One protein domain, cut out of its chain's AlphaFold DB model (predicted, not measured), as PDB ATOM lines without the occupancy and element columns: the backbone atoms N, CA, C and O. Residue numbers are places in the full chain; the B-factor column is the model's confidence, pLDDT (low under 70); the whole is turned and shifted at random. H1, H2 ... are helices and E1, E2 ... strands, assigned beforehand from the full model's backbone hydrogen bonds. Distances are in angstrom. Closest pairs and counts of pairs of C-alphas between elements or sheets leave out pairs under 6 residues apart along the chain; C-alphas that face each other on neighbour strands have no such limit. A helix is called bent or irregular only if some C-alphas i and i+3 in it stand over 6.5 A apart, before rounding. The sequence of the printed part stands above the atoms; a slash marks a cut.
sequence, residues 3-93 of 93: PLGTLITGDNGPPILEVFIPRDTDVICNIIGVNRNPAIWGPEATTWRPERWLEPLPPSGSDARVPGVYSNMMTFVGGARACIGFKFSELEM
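Overview. This is residues 3 to 93 of the 93 residues of the protein "Cytochrome P450 monooxygenase 114" of Heterobasidion irregulare (strain TC 32-1) (UniProt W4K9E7). A small strand hairpin, E1 and E2, sits well away from a loose body, joined to it by a long link whose residues 21 to 28 stand free. In that body a second hairpin, E3 and E4, has H1 beside E4 and H5 beyond it at the far end, while H2 packs on H4 and H3 sits off in a loop. The printed part has 91 residues, in the order E1 E2 H1 H2 H3 H4 E3 E4 H5; both two-stranded sheets are antiparallel, and the class is mixed, helices and strands, with under half of the residues in named elements. The whole is loose, with a radius of gyration of the C-alphas of 15.9 A and spans of 47 by 32 by 19 A.

Arrangement. E3, residues 68 to 70, and E4, residues 73 to 78, form an antiparallel hairpin at 118 degrees; N 73 and O 70 are 2.9 A apart, within hydrogen-bond range. The closest C-alphas of E4 and H1, residues 31 to 35, are those of Met 74 and Ile 31, 5.5 A apart. H5, residues 86 to 92, is near E3. H2, residues 38 to 41, and H4, residues 59 to 62, touch, with C-alphas 40 and 61 closest at 4.8 A. H3, residues 50 to 53, is apart from H2 and H4. E1, residues 3 to 8, and E2, residues 16 to 19, form the other antiparallel hairpin, with N 4 and O 17 at 2.8 A; E1 is apart from E4. Every O i to N i+4 pair is within hydrogen-bond range in H1 and H5; H2, H3 and H4 are too short for such a pair, and their single O i to N i+3 pair is within range in H3 and H4 but not in H2.

Along the chain. E1 is 11.0 A long from C-alpha 3 at (-33.036, 8.068, -22.420). E4 measures 9.0 A. H5 measures 10.0 A and ends at C-alpha 92, (-42.423, 10.209, 13.495).

Size, cuts and confidence. The two C-alphas farthest apart, those of Asn 12 and Glu 92, are 50.5 A apart. The printed part has no cut; the link from E2 to H1, 11 residues, is long. No printed residue is under 70 in pLDDT.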
ATOM      1  N   PRO A   3     -34.483   8.222 -22.494       93.00
ATOM      2  CA  PRO A   3     -33.036   8.068 -22.420       93.00
ATOM      3  C   PRO A   3     -32.639   7.249 -21.186       93.00
ATOM      4  O   PRO A   3     -33.214   7.402 -20.107       93.00
ATOM      5  N   LEU A   4     -31.637   6.390 -21.345       91.44
ATOM      6  CA  LEU A   4     -31.064   5.581 -20.277       91.44
ATOM      7  C   LEU A   4     -29.860   6.299 -19.661       91.44
ATOM      8  O   LEU A   4     -29.046   6.889 -20.366       91.44
ATOM      9  N   GLY A   5     -29.729   6.228 -18.333       84.69
ATOM     10  CA  GLY A   5     -28.584   6.813 -17.621       84.69
ATOM     11  C   GLY A   5     -27.274   6.047 -17.832       84.69
ATOM     12  O   GLY A   5     -26.194   6.615 -17.708       84.69
ATOM     13  N   THR A   6     -27.368   4.763 -18.178       86.19
ATOM     14  CA  THR A   6     -26.238   3.887 -18.497       86.19
ATOM     15  C   THR A   6     -26.557   3.090 -19.751       86.19
ATOM     16  O   THR A   6     -27.703   2.682 -19.946       86.19
ATOM     17  N   LEU A   7     -25.542   2.835 -20.576       87.94
ATOM     18  CA  LEU A   7     -25.687   2.005 -21.770       87.94
ATOM     19  C   LEU A   7     -26.085   0.578 -21.377       87.94
ATOM     20  O   LEU A   7     -25.515   0.011 -20.443       87.94
ATOM     21  N   ILE A   8     -27.032  -0.003 -22.110       89.94
ATOM     22  CA  ILE A   8     -27.407  -1.413 -21.966       89.94
ATOM     23  C   ILE A   8     -26.926  -2.173 -23.199       89.94
ATOM     24  O   ILE A   8     -27.197  -1.771 -24.332       89.94
ATOM     25  N   THR A   9     -26.222  -3.281 -22.981       85.88
ATOM     26  CA  THR A   9     -25.813  -4.199 -24.050       85.88
ATOM     27  C   THR A   9     -26.895  -5.255 -24.226       85.88
ATOM     28  O   THR A   9     -27.187  -5.997 -23.290       85.88
ATOM     29  N   GLY A  10     -27.517  -5.300 -25.405       82.69
ATOM     30  CA  GLY A  10     -28.412  -6.397 -25.780       82.69
ATOM     31  C   GLY A  10     -27.629  -7.630 -26.232       82.69
ATOM     32  O   GLY A  10     -26.436  -7.536 -26.510       82.69
ATOM     33  N   ASP A  11     -28.311  -8.766 -26.370       82.75
ATOM     34  CA  ASP A  11     -27.664 -10.063 -26.608       82.75
ATOM     35  C   ASP A  11     -26.745 -10.102 -27.842       82.75
ATOM     36  O   ASP A  11     -25.769 -10.838 -27.823       82.75
ATOM     37  N   ASN A  12     -27.019  -9.319 -28.898       76.94
ATOM     38  CA  ASN A  12     -26.206  -9.262 -30.130       76.94
ATOM     39  C   ASN A  12     -26.329  -7.916 -30.888       76.94
ATOM     40  O   ASN A  12     -26.340  -7.888 -32.119       76.94
ATOM     41  N   GLY A  13     -26.488  -6.791 -30.180       78.12
ATOM     42  CA  GLY A  13     -26.813  -5.493 -30.793       78.12
ATOM     43  C   GLY A  13     -25.884  -4.340 -30.401       78.12
ATOM     44  O   GLY A  13     -25.105  -4.468 -29.453       78.12
ATOM     45  N   PRO A  14     -25.969  -3.193 -31.107       83.69
ATOM     46  CA  PRO A  14     -25.310  -1.966 -30.674       83.69
ATOM     47  C   PRO A  14     -25.836  -1.529 -29.293       83.69
ATOM     48  O   PRO A  14     -26.959  -1.890 -28.924       83.69
ATOM     49  N   PRO A  15     -25.058  -0.740 -28.529       89.38
ATOM     50  CA  PRO A  15     -25.487  -0.252 -27.224       89.38
ATOM     51  C   PRO A  15     -26.828   0.483 -27.292       89.38
ATOM     52  O   PRO A  15     -27.030   1.363 -28.133       89.38
ATOM     53  N   ILE A  16     -27.735   0.146 -26.380       91.88
ATOM     54  CA  ILE A  16     -29.039   0.789 -26.253       91.88
ATOM     55  C   ILE A  16     -28.874   2.001 -25.336       91.88
ATOM     56  O   ILE A  16     -28.483   1.870 -24.174       91.88
ATOM     57  N   LEU A  17     -29.161   3.182 -25.881       92.94
ATOM     58  CA  LEU A  17     -29.112   4.469 -25.177       92.94
ATOM     59  C   LEU A  17     -30.496   4.992 -24.799       92.94
ATOM     60  O   LEU A  17     -30.624   5.815 -23.898       92.94
ATOM     61  N   GLU A  18     -31.531   4.530 -25.487       94.31
ATOM     62  CA  GLU A  18     -32.900   4.950 -25.255       94.31
ATOM     63  C   GLU A  18     -33.878   3.832 -25.593       94.31
ATOM     64  O   GLU A  18     -33.613   2.978 -26.438       94.31
ATOM     65  N   VAL A  19     -35.025   3.847 -24.921       93.25
ATOM     66  CA  VAL A  19     -36.084   2.855 -25.110       93.25
ATOM     67  C   VAL A  19     -37.358   3.563 -25.544       93.25
ATOM     68  O   VAL A  19     -37.769   4.571 -24.963       93.25
ATOM     69  N   PHE A  20     -38.005   3.050 -26.587       95.31
ATOM     70  CA  PHE A  20     -39.348   3.492 -26.931       95.31
ATOM     71  C   PHE A  20     -40.347   2.920 -25.924       95.31
ATOM     72  O   PHE A  20     -40.419   1.708 -25.741       95.31
ATOM     73  N   ILE A  21     -41.123   3.797 -25.293       95.62
ATOM     74  CA  ILE A  21     -42.200   3.418 -24.379       95.62
ATOM     75  C   ILE A  21     -43.514   3.826 -25.049       95.62
ATOM     76  O   ILE A  21     -43.755   5.031 -25.198       95.62
ATOM     77  N   PRO A  22     -44.339   2.865 -25.503       97.81
ATOM     78  CA  PRO A  22     -45.660   3.156 -26.041       97.81
ATOM     79  C   PRO A  22     -46.534   3.907 -25.034       97.81
ATOM     80  O   PRO A  22     -46.350   3.810 -23.817       97.81
ATOM     81  N   ARG A  23     -47.535   4.626 -25.549       97.00
ATOM     82  CA  ARG A  23     -48.577   5.222 -24.707       97.00
ATOM     83  C   ARG A  23     -49.232   4.129 -23.848       97.00
ATOM     84  O   ARG A  23     -49.390   3.008 -24.316       97.00
ATOM     85  N   ASP A  24     -49.585   4.489 -22.616       97.19
ATOM     86  CA  ASP A  24     -50.290   3.623 -21.658       97.19
ATOM     87  C   ASP A  24     -49.481   2.396 -21.194       97.19
ATOM     88  O   ASP A  24     -50.036   1.443 -20.658       97.19
ATOM     89  N   THR A  25     -48.153   2.428 -21.356       97.62
ATOM     90  CA  THR A  25     -47.261   1.423 -20.762       97.62
ATOM     91  C   THR A  25     -47.111   1.666 -19.262       97.62
ATOM     92  O   THR A  25     -46.657   2.737 -18.849       97.62
ATOM     93  N   ASP A  26     -47.411   0.653 -18.453       96.31
ATOM     94  CA  ASP A  26     -47.115   0.677 -17.023       96.31
ATOM     95  C   ASP A  26     -45.604   0.603 -16.772       96.31
ATOM     96  O   ASP A  26     -44.899  -0.262 -17.295       96.31
ATOM     97  N   VAL A  27     -45.100   1.509 -15.931       93.31
ATOM     98  CA  VAL A  27     -43.684   1.576 -15.555       93.31
ATOM     99  C   VAL A  27     -43.548   1.311 -14.063       93.31
ATOM    100  O   VAL A  27     -44.047   2.074 -13.237       93.31
ATOM    101  N   ILE A  28     -42.827   0.246 -13.716       93.81
ATOM    102  CA  ILE A  28     -42.525  -0.111 -12.328       93.81
ATOM    103  C   ILE A  28     -41.085   0.296 -12.017       93.81
ATOM    104  O   ILE A  28     -40.132  -0.236 -12.583       93.81
ATOM    105  N   CYS A  29     -40.913   1.236 -11.089       92.00
ATOM    106  CA  CYS A  29     -39.592   1.641 -10.623       92.00
ATOM    107  C   CYS A  29     -39.053   0.642  -9.593       92.00
ATOM    108  O   CYS A  29     -39.661   0.433  -8.542       92.00
ATOM    109  N   ASN A  30     -37.869   0.075  -9.840       94.56
ATOM    110  CA  ASN A  30     -37.190  -0.778  -8.866       94.56
ATOM    111  C   ASN A  30     -36.536   0.062  -7.749       94.56
ATOM    112  O   ASN A  30     -35.330   0.312  -7.759       94.56
ATOM    113  N   ILE A  31     -37.348   0.497  -6.781       95.81
ATOM    114  CA  ILE A  31     -36.920   1.325  -5.639       95.81
ATOM    115  C   ILE A  31     -35.830   0.624  -4.820       95.81
ATOM    116  O   ILE A  31     -34.828   1.243  -4.463       95.81
ATOM    117  N   ILE A  32     -35.996  -0.676  -4.560       95.88
ATOM    118  CA  ILE A  32     -35.025  -1.476  -3.800       95.88
ATOM    119  C   ILE A  32     -33.681  -1.506  -4.528       95.88
ATOM    120  O   ILE A  32     -32.641  -1.336  -3.895       95.88
ATOM    121  N   GLY A  33     -33.706  -1.685  -5.851       95.50
ATOM    122  CA  GLY A  33     -32.516  -1.679  -6.691       95.50
ATOM    123  C   GLY A  33     -31.736  -0.373  -6.574       95.50
ATOM    124  O   GLY A  33     -30.536  -0.417  -6.342       95.50
ATOM    125  N   VAL A  34     -32.409   0.780  -6.646       94.50
ATOM    126  CA  VAL A  34     -31.753   2.093  -6.488       94.50
ATOM    127  C   VAL A  34     -31.180   2.266  -5.081       94.50
ATOM    128  O   VAL A  34     -30.016   2.628  -4.927       94.50
ATOM    129  N   ASN A  35     -31.962   1.949  -4.047       95.44
ATOM    130  CA  ASN A  35     -31.558   2.122  -2.649       95.44
ATOM    131  C   ASN A  35     -30.462   1.139  -2.190       95.44
ATOM    132  O   ASN A  35     -29.899   1.321  -1.117       95.44
ATOM    133  N   ARG A  36     -30.162   0.101  -2.980       95.19
ATOM    134  CA  ARG A  36     -29.114  -0.895  -2.697       95.19
ATOM    135  C   ARG A  36     -28.075  -1.004  -3.810       95.19
ATOM    136  O   ARG A  36     -27.299  -1.954  -3.817       95.19
ATOM    137  N   ASN A  37     -28.051  -0.067  -4.758       94.50
ATOM    138  CA  ASN A  37     -27.125  -0.116  -5.884       94.50
ATOM    139  C   ASN A  37     -25.678   0.131  -5.408       94.50
ATOM    140  O   ASN A  37     -25.392   1.242  -4.948       94.50
ATOM    141  N   PRO A  38     -24.742  -0.826  -5.570       94.62
ATOM    142  CA  PRO A  38     -23.347  -0.624  -5.186       94.62
ATOM    143  C   PRO A  38     -22.638   0.477  -5.978       94.62
ATOM    144  O   PRO A  38     -21.683   1.066  -5.485       94.62
ATOM    145  N   ALA A  39     -23.114   0.806  -7.182       92.62
ATOM    146  CA  ALA A  39     -22.580   1.922  -7.961       92.62
ATOM    147  C   ALA A  39     -22.911   3.292  -7.343       92.62
ATOM    148  O   ALA A  39     -22.198   4.253  -7.602       92.62
ATOM    149  N   ILE A  40     -23.969   3.380  -6.528       93.12
ATOM    150  CA  ILE A  40     -24.376   4.607  -5.826       93.12
ATOM    151  C   ILE A  40     -23.806   4.590  -4.404       93.12
ATOM    152  O   ILE A  40     -23.097   5.505  -3.983       93.12
ATOM    153  N   TRP A  41     -24.076   3.506  -3.673       93.25
ATOM    154  CA  TRP A  41     -23.811   3.391  -2.237       93.25
ATOM    155  C   TRP A  41     -22.502   2.654  -1.906       93.25
ATOM    156  O   TRP A  41     -22.194   2.430  -0.734       93.25
ATOM    157  N   GLY A  42     -21.705   2.278  -2.902       92.88
ATOM    158  CA  GLY A  42     -20.459   1.536  -2.716       92.88
ATOM    159  C   GLY A  42     -20.662   0.039  -2.422       92.88
ATOM    160  O   GLY A  42     -21.794  -0.436  -2.340       92.88
ATOM    161  N   PRO A  43     -19.571  -0.724  -2.234       94.25
ATOM    162  CA  PRO A  43     -19.614  -2.189  -2.114       94.25
ATOM    163  C   PRO A  43     -20.528  -2.705  -0.993       94.25
ATOM    164  O   PRO A  43     -21.208  -3.711  -1.155       94.25
ATOM    165  N   GLU A  44     -20.617  -1.956   0.106       93.06
ATOM    166  CA  GLU A  44     -21.410  -2.292   1.294       93.06
ATOM    167  C   GLU A  44     -22.876  -1.822   1.205       93.06
ATOM    168  O   GLU A  44     -23.506  -1.530   2.224       93.06
ATOM    169  N   ALA A  45     -23.434  -1.658   0.001       94.31
ATOM    170  CA  ALA A  45     -24.796  -1.148  -0.207       94.31
ATOM    171  C   ALA A  45     -25.898  -2.036   0.401       94.31
ATOM    172  O   ALA A  45     -27.004  -1.567   0.663       94.31
ATOM    173  N   THR A  46     -25.607  -3.317   0.619       95.62
ATOM    174  CA  THR A  46     -26.526  -4.297   1.214       95.62
ATOM    175  C   THR A  46     -26.290  -4.516   2.709       95.62
ATOM    176  O   THR A  46     -27.063  -5.235   3.341       95.62
ATOM    177  N   THR A  47     -25.266  -3.882   3.283       96.25
ATOM    178  CA  THR A  47     -24.912  -3.987   4.701       96.25
ATOM    179  C   THR A  47     -25.594  -2.877   5.497       96.25
ATOM    180  O   THR A  47     -25.556  -1.704   5.116       96.25
ATOM    181  N   TRP A  48     -26.195  -3.223   6.638       94.94
ATOM    182  CA  TRP A  48     -26.697  -2.230   7.591       94.94
ATOM    183  C   TRP A  48     -25.525  -1.460   8.212       94.94
ATOM    184  O   TRP A  48     -24.746  -2.023   8.977       94.94
ATOM    185  N   ARG A  49     -25.387  -0.180   7.849       91.88
ATOM    186  CA  ARG A  49     -24.317   0.720   8.311       91.88
ATOM    187  C   ARG A  49     -24.877   2.118   8.597       91.88
ATOM    188  O   ARG A  49     -24.870   2.952   7.687       91.88
ATOM    189  N   PRO A  50     -25.395   2.382   9.810       92.69
ATOM    190  CA  PRO A  50     -25.939   3.688  10.189       92.69
ATOM    191  C   PRO A  50     -24.942   4.839  10.026       92.69
ATOM    192  O   PRO A  50     -25.322   5.933   9.613       92.69
ATOM    193  N   GLU A  51     -23.656   4.579  10.271       93.50
ATOM    194  CA  GLU A  51     -22.580   5.577  10.241       93.50
ATOM    195  C   GLU A  51     -22.387   6.193   8.848       93.50
ATOM    196  O   GLU A  51     -21.830   7.279   8.723       93.50
ATOM    197  N   ARG A  52     -22.909   5.543   7.796       90.81
ATOM    198  CA  ARG A  52     -22.926   6.043   6.412       90.81
ATOM    199  C   ARG A  52     -23.493   7.457   6.286       90.81
ATOM    200  O   ARG A  52     -23.103   8.177   5.377       90.81
ATOM    201  N   TRP A  53     -24.431   7.815   7.155       90.38
ATOM    202  CA  TRP A  53     -25.141   9.093   7.105       90.38
ATOM    203  C   TRP A  53     -24.540  10.154   8.032       90.38
ATOM    204  O   TRP A  53     -25.027  11.279   8.059       90.38
ATOM    205  N   LEU A  54     -23.507   9.795   8.800       92.81
ATOM    206  CA  LEU A  54     -22.817  10.706   9.717       92.81
ATOM    207  C   LEU A  54     -21.646  11.435   9.045       92.81
ATOM    208  O   LEU A  54     -21.174  12.447   9.555       92.81
ATOM    209  N   GLU A  55     -21.194  10.935   7.895       88.25
ATOM    210  CA  GLU A  55     -20.129  11.515   7.082       88.25
ATOM    211  C   GLU A  55     -20.690  12.019   5.741       88.25
ATOM    212  O   GLU A  55     -21.746  11.555   5.295       88.25
ATOM    213  N   PRO A  56     -20.007  12.958   5.061       88.25
ATOM    214  CA  PRO A  56     -20.376  13.343   3.706       88.25
ATOM    215  C   PRO A  56     -20.447  12.124   2.781       88.25
ATOM    216  O   PRO A  56     -19.543  11.286   2.765       88.25
ATOM    217  N   LEU A  57     -21.515  12.039   1.982       86.75
ATOM    218  CA  LEU A  57     -21.648  10.966   1.003       86.75
ATOM    219  C   LEU A  57     -20.493  11.021  -0.010       86.75
ATOM    220  O   LEU A  57     -20.087  12.114  -0.419       86.75
ATOM    221  N   PRO A  58     -19.989   9.861  -0.469       87.50
ATOM    222  CA  PRO A  58     -19.031   9.833  -1.564       87.50
ATOM    223  C   PRO A  58     -19.653  10.430  -2.840       87.50
ATOM    224  O   PRO A  58     -20.881  10.394  -2.987       87.50
ATOM    225  N   PRO A  59     -18.834  10.887  -3.810       90.00
ATOM    226  CA  PRO A  59     -19.320  11.424  -5.084       90.00
ATOM    227  C   PRO A  59     -20.322  10.507  -5.795       90.00
ATOM    228  O   PRO A  59     -21.312  10.965  -6.354       90.00
ATOM    229  N   SER A  60     -20.131   9.187  -5.696       90.31
ATOM    230  CA  SER A  60     -21.052   8.190  -6.254       90.31
ATOM    231  C   SER A  60     -22.483   8.294  -5.718       90.31
ATOM    232  O   SER A  60     -23.417   7.931  -6.423       90.31
ATOM    233  N   GLY A  61     -22.660   8.769  -4.481       87.81
ATOM    234  CA  GLY A  61     -23.957   8.973  -3.841       87.81
ATOM    235  C   GLY A  61     -24.482  10.399  -3.999       87.81
ATOM    236  O   GLY A  61     -25.679  10.581  -4.220       87.81
ATOM    237  N   SER A  62     -23.615  11.414  -3.907       86.69
ATOM    238  CA  SER A  62     -24.015  12.820  -4.074       86.69
ATOM    239  C   SER A  62     -24.389  13.149  -5.519       86.69
ATOM    240  O   SER A  62     -25.382  13.836  -5.758       86.69
ATOM    241  N   ASP A  63     -23.644  12.601  -6.479       89.00
ATOM    242  CA  ASP A  63     -23.761  12.926  -7.903       89.00
ATOM    243  C   ASP A  63     -24.655  11.933  -8.654       89.00
ATOM    244  O   ASP A  63     -24.853  12.060  -9.862       89.00
ATOM    245  N   ALA A  64     -25.244  10.965  -7.943       86.69
ATOM    246  CA  ALA A  64     -26.124   9.945  -8.510       86.69
ATOM    247  C   ALA A  64     -27.381  10.523  -9.178       86.69
ATOM    248  O   ALA A  64     -28.031   9.834  -9.964       86.69
ATOM    249  N   ARG A  65     -27.748  11.774  -8.847       84.94
ATOM    250  CA  ARG A  65     -28.940  12.480  -9.357       84.94
ATOM    251  C   ARG A  65     -30.222  11.645  -9.237       84.94
ATOM    252  O   ARG A  65     -31.103  11.714 -10.094       84.94
ATOM    253  N   VAL A  66     -30.327  10.849  -8.173       91.44
ATOM    254  CA  VAL A  66     -31.536  10.076  -7.879       91.44
ATOM    255  C   VAL A  66     -32.669  11.071  -7.606       91.44
ATOM    256  O   VAL A  66     -32.518  11.914  -6.727       91.44
ATOM    257  N   PRO A  67     -33.815  10.994  -8.309       90.94
ATOM    258  CA  PRO A  67     -34.860  12.023  -8.246       90.94
ATOM    259  C   PRO A  67     -35.696  11.977  -6.955       90.94
ATOM    260  O   PRO A  67     -36.768  12.580  -6.892       90.94
ATOM    261  N   GLY A  68     -35.248  11.219  -5.957       93.06
ATOM    262  CA  GLY A  68     -35.946  11.016  -4.701       93.06
ATOM    263  C   GLY A  68     -36.055  12.299  -3.887       93.06
ATOM    264  O   GLY A  68     -35.122  13.096  -3.844       93.06
ATOM    265  N   VAL A  69     -37.182  12.490  -3.203       93.88
ATOM    266  CA  VAL A  69     -37.417  13.700  -2.387       93.88
ATOM    267  C   VAL A  69     -36.595  13.761  -1.099       93.88
ATOM    268  O   VAL A  69     -36.634  14.768  -0.395       93.88
ATOM    269  N   TYR A  70     -35.861  12.696  -0.776       91.12
ATOM    270  CA  TYR A  70     -35.097  12.591   0.457       91.12
ATOM    271  C   TYR A  70     -33.748  11.908   0.224       91.12
ATOM    272  O   TYR A  70     -33.703  10.761  -0.221       91.12
ATOM    273  N   SER A  71     -32.657  12.613   0.543       87.94
ATOM    274  CA  SER A  71     -31.289  12.080   0.675       87.94
ATOM    275  C   SER A  71     -30.828  11.142  -0.450       87.94
ATOM    276  O   SER A  71     -30.234  10.100  -0.183       87.94
ATOM    277  N   ASN A  72     -31.114  11.487  -1.713       89.00
ATOM    278  CA  ASN A  72     -30.783  10.676  -2.897       89.00
ATOM    279  C   ASN A  72     -31.321   9.225  -2.845       89.00
ATOM    280  O   ASN A  72     -30.786   8.333  -3.502       89.00
ATOM    281  N   MET A  73     -32.396   8.979  -2.086       93.25
ATOM    282  CA  MET A  73     -33.072   7.687  -1.948       93.25
ATOM    283  C   MET A  73     -34.472   7.720  -2.567       93.25
ATOM    284  O   MET A  73     -35.198   8.704  -2.472       93.25
ATOM    285  N   MET A  74     -34.908   6.592  -3.125       96.00
ATOM    286  CA  MET A  74     -36.235   6.440  -3.738       96.00
ATOM    287  C   MET A  74     -37.309   5.937  -2.764       96.00
ATOM    288  O   MET A  74     -38.410   5.608  -3.198       96.00
ATOM    289  N   THR A  75     -37.022   5.888  -1.458       95.56
ATOM    290  CA  THR A  75     -37.944   5.377  -0.421       95.56
ATOM    291  C   THR A  75     -39.291   6.095  -0.436       95.56
ATOM    292  O   THR A  75     -40.332   5.462  -0.292       95.56
ATOM    293  N   PHE A  76     -39.271   7.404  -0.688       96.38
ATOM    294  CA  PHE A  76     -40.466   8.240  -0.800       96.38
ATOM    295  C   PHE A  76     -40.785   8.645  -2.246       96.38
ATOM    296  O   PHE A  76     -41.577   9.559  -2.469       96.38
ATOM    297  N   VAL A  77     -40.197   7.957  -3.232       95.56
ATOM    298  CA  VAL A  77     -40.317   8.275  -4.664       95.56
ATOM    299  C   VAL A  77     -39.855   9.723  -4.943       95.56
ATOM    300  O   VAL A  77     -39.178  10.346  -4.123       95.56
ATOM    301  N   GLY A  78     -40.134  10.241  -6.134       93.44
ATOM    302  CA  GLY A  78     -39.671  11.531  -6.623       93.44
ATOM    303  C   GLY A  78     -40.680  12.222  -7.536       93.44
ATOM    304  O   GLY A  78     -41.655  11.619  -7.997       93.44
ATOM    305  N   GLY A  79     -40.416  13.495  -7.829       90.94
ATOM    306  CA  GLY A  79     -41.210  14.301  -8.758       90.94
ATOM    307  C   GLY A  79     -42.674  14.472  -8.338       90.94
ATOM    308  O   GLY A  79     -43.007  14.487  -7.156       90.94
ATOM    309  N   ALA A  80     -43.570  14.582  -9.321       93.44
ATOM    310  CA  ALA A  80     -44.997  14.848  -9.095       93.44
ATOM    311  C   ALA A  80     -45.764  13.710  -8.387       93.44
ATOM    312  O   ALA A  80     -46.919  13.898  -8.016       93.44
ATOM    313  N   ARG A  81     -45.149  12.530  -8.221       93.31
ATOM    314  CA  ARG A  81     -45.724  11.367  -7.521       93.31
ATOM    315  C   ARG A  81     -44.950  10.995  -6.254       93.31
ATOM    316  O   ARG A  81     -45.052   9.864  -5.785       93.31
ATOM    317  N   ALA A  82     -44.159  11.921  -5.719       95.88
ATOM    318  CA  ALA A  82     -43.519  11.727  -4.429       95.88
ATOM    319  C   ALA A  82     -44.562  11.467  -3.329       95.88
ATOM    320  O   ALA A  82     -45.689  11.966  -3.386       95.88
ATOM    321  N   CYS A  83     -44.182  10.687  -2.319       96.75
ATOM    322  CA  CYS A  83     -45.044  10.380  -1.186       96.75
ATOM    323  C   CYS A  83     -45.438  11.670  -0.457       96.75
ATOM    324  O   CYS A  83     -44.592  12.332   0.139       96.75
ATOM    325  N   ILE A  84     -46.730  12.004  -0.453       97.25
ATOM    326  CA  ILE A  84     -47.245  13.207   0.220       97.25
ATOM    327  C   ILE A  84     -47.005  13.185   1.739       97.25
ATOM    328  O   ILE A  84     -46.891  14.233   2.366       97.25
ATOM    329  N   GLY A  85     -46.885  11.992   2.328       97.19
ATOM    330  CA  GLY A  85     -46.655  11.794   3.757       97.19
ATOM    331  C   GLY A  85     -45.186  11.802   4.183       97.19
ATOM    332  O   GLY A  85     -44.928  11.610   5.365       97.19
ATOM    333  N   PHE A  86     -44.220  12.008   3.277       96.06
ATOM    334  CA  PHE A  86     -42.805  11.770   3.608       96.06
ATOM    335  C   PHE A  86     -42.301  12.612   4.785       96.06
ATOM    336  O   PHE A  86     -41.564  12.105   5.620       96.06
ATOM    337  N   LYS A  87     -42.741  13.873   4.892       95.69
ATOM    338  CA  LYS A  87     -42.376  14.752   6.011       95.69
ATOM    339  C   LYS A  87     -42.984  14.321   7.334       95.69
ATOM    340  O   LYS A  87     -42.335  14.453   8.360       95.69
ATOM    341  N   PHE A  88     -44.206  13.797   7.308       97.19
ATOM    342  CA  PHE A  88     -44.811  13.227   8.503       97.19
ATOM    343  C   PHE A  88     -44.038  11.979   8.942       97.19
ATOM    344  O   PHE A  88     -43.614  11.898  10.085       97.19
ATOM    345  N   SER A  89     -43.755  11.058   8.016       95.69
ATOM    346  CA  SER A  89     -42.958   9.864   8.319       95.69
ATOM    347  C   SER A  89     -41.545  10.190   8.814       95.69
ATOM    348  O   SER A  89     -41.051   9.489   9.682       95.69
ATOM    349  N   GLU A  90     -40.897  11.232   8.285       93.38
ATOM    350  CA  GLU A  90     -39.584  11.705   8.752       93.38
ATOM    351  C   GLU A  90     -39.625  12.235  10.192       93.38
ATOM    352  O   GLU A  90     -38.652  12.074  10.913       93.38
ATOM    353  N   LEU A  91     -40.728  12.866  10.609       96.12
ATOM    354  CA  LEU A  91     -40.884  13.399  11.967       96.12
ATOM    355  C   LEU A  91     -41.236  12.325  13.005       96.12
ATOM    356  O   LEU A  91     -40.899  12.484  14.174       96.12
ATOM    357  N   GLU A  92     -41.955  11.278  12.599       97.00
ATOM    358  CA  GLU A  92     -42.423  10.209  13.495       97.00
ATOM    359  C   GLU A  92     -41.358   9.136  13.789       97.00
ATOM    360  O   GLU A  92     -41.534   8.352  14.723       97.00
ATOM    361  N   MET A  93     -40.290   9.061  12.985       83.12
ATOM    362  CA  MET A  93     -39.189   8.090  13.123       83.12
ATOM    363  C   MET A  93     -37.990   8.687  13.856       83.12
ATOM    364  O   MET A  93     -37.405   7.948  14.678       83.12
TER     365      MET A  93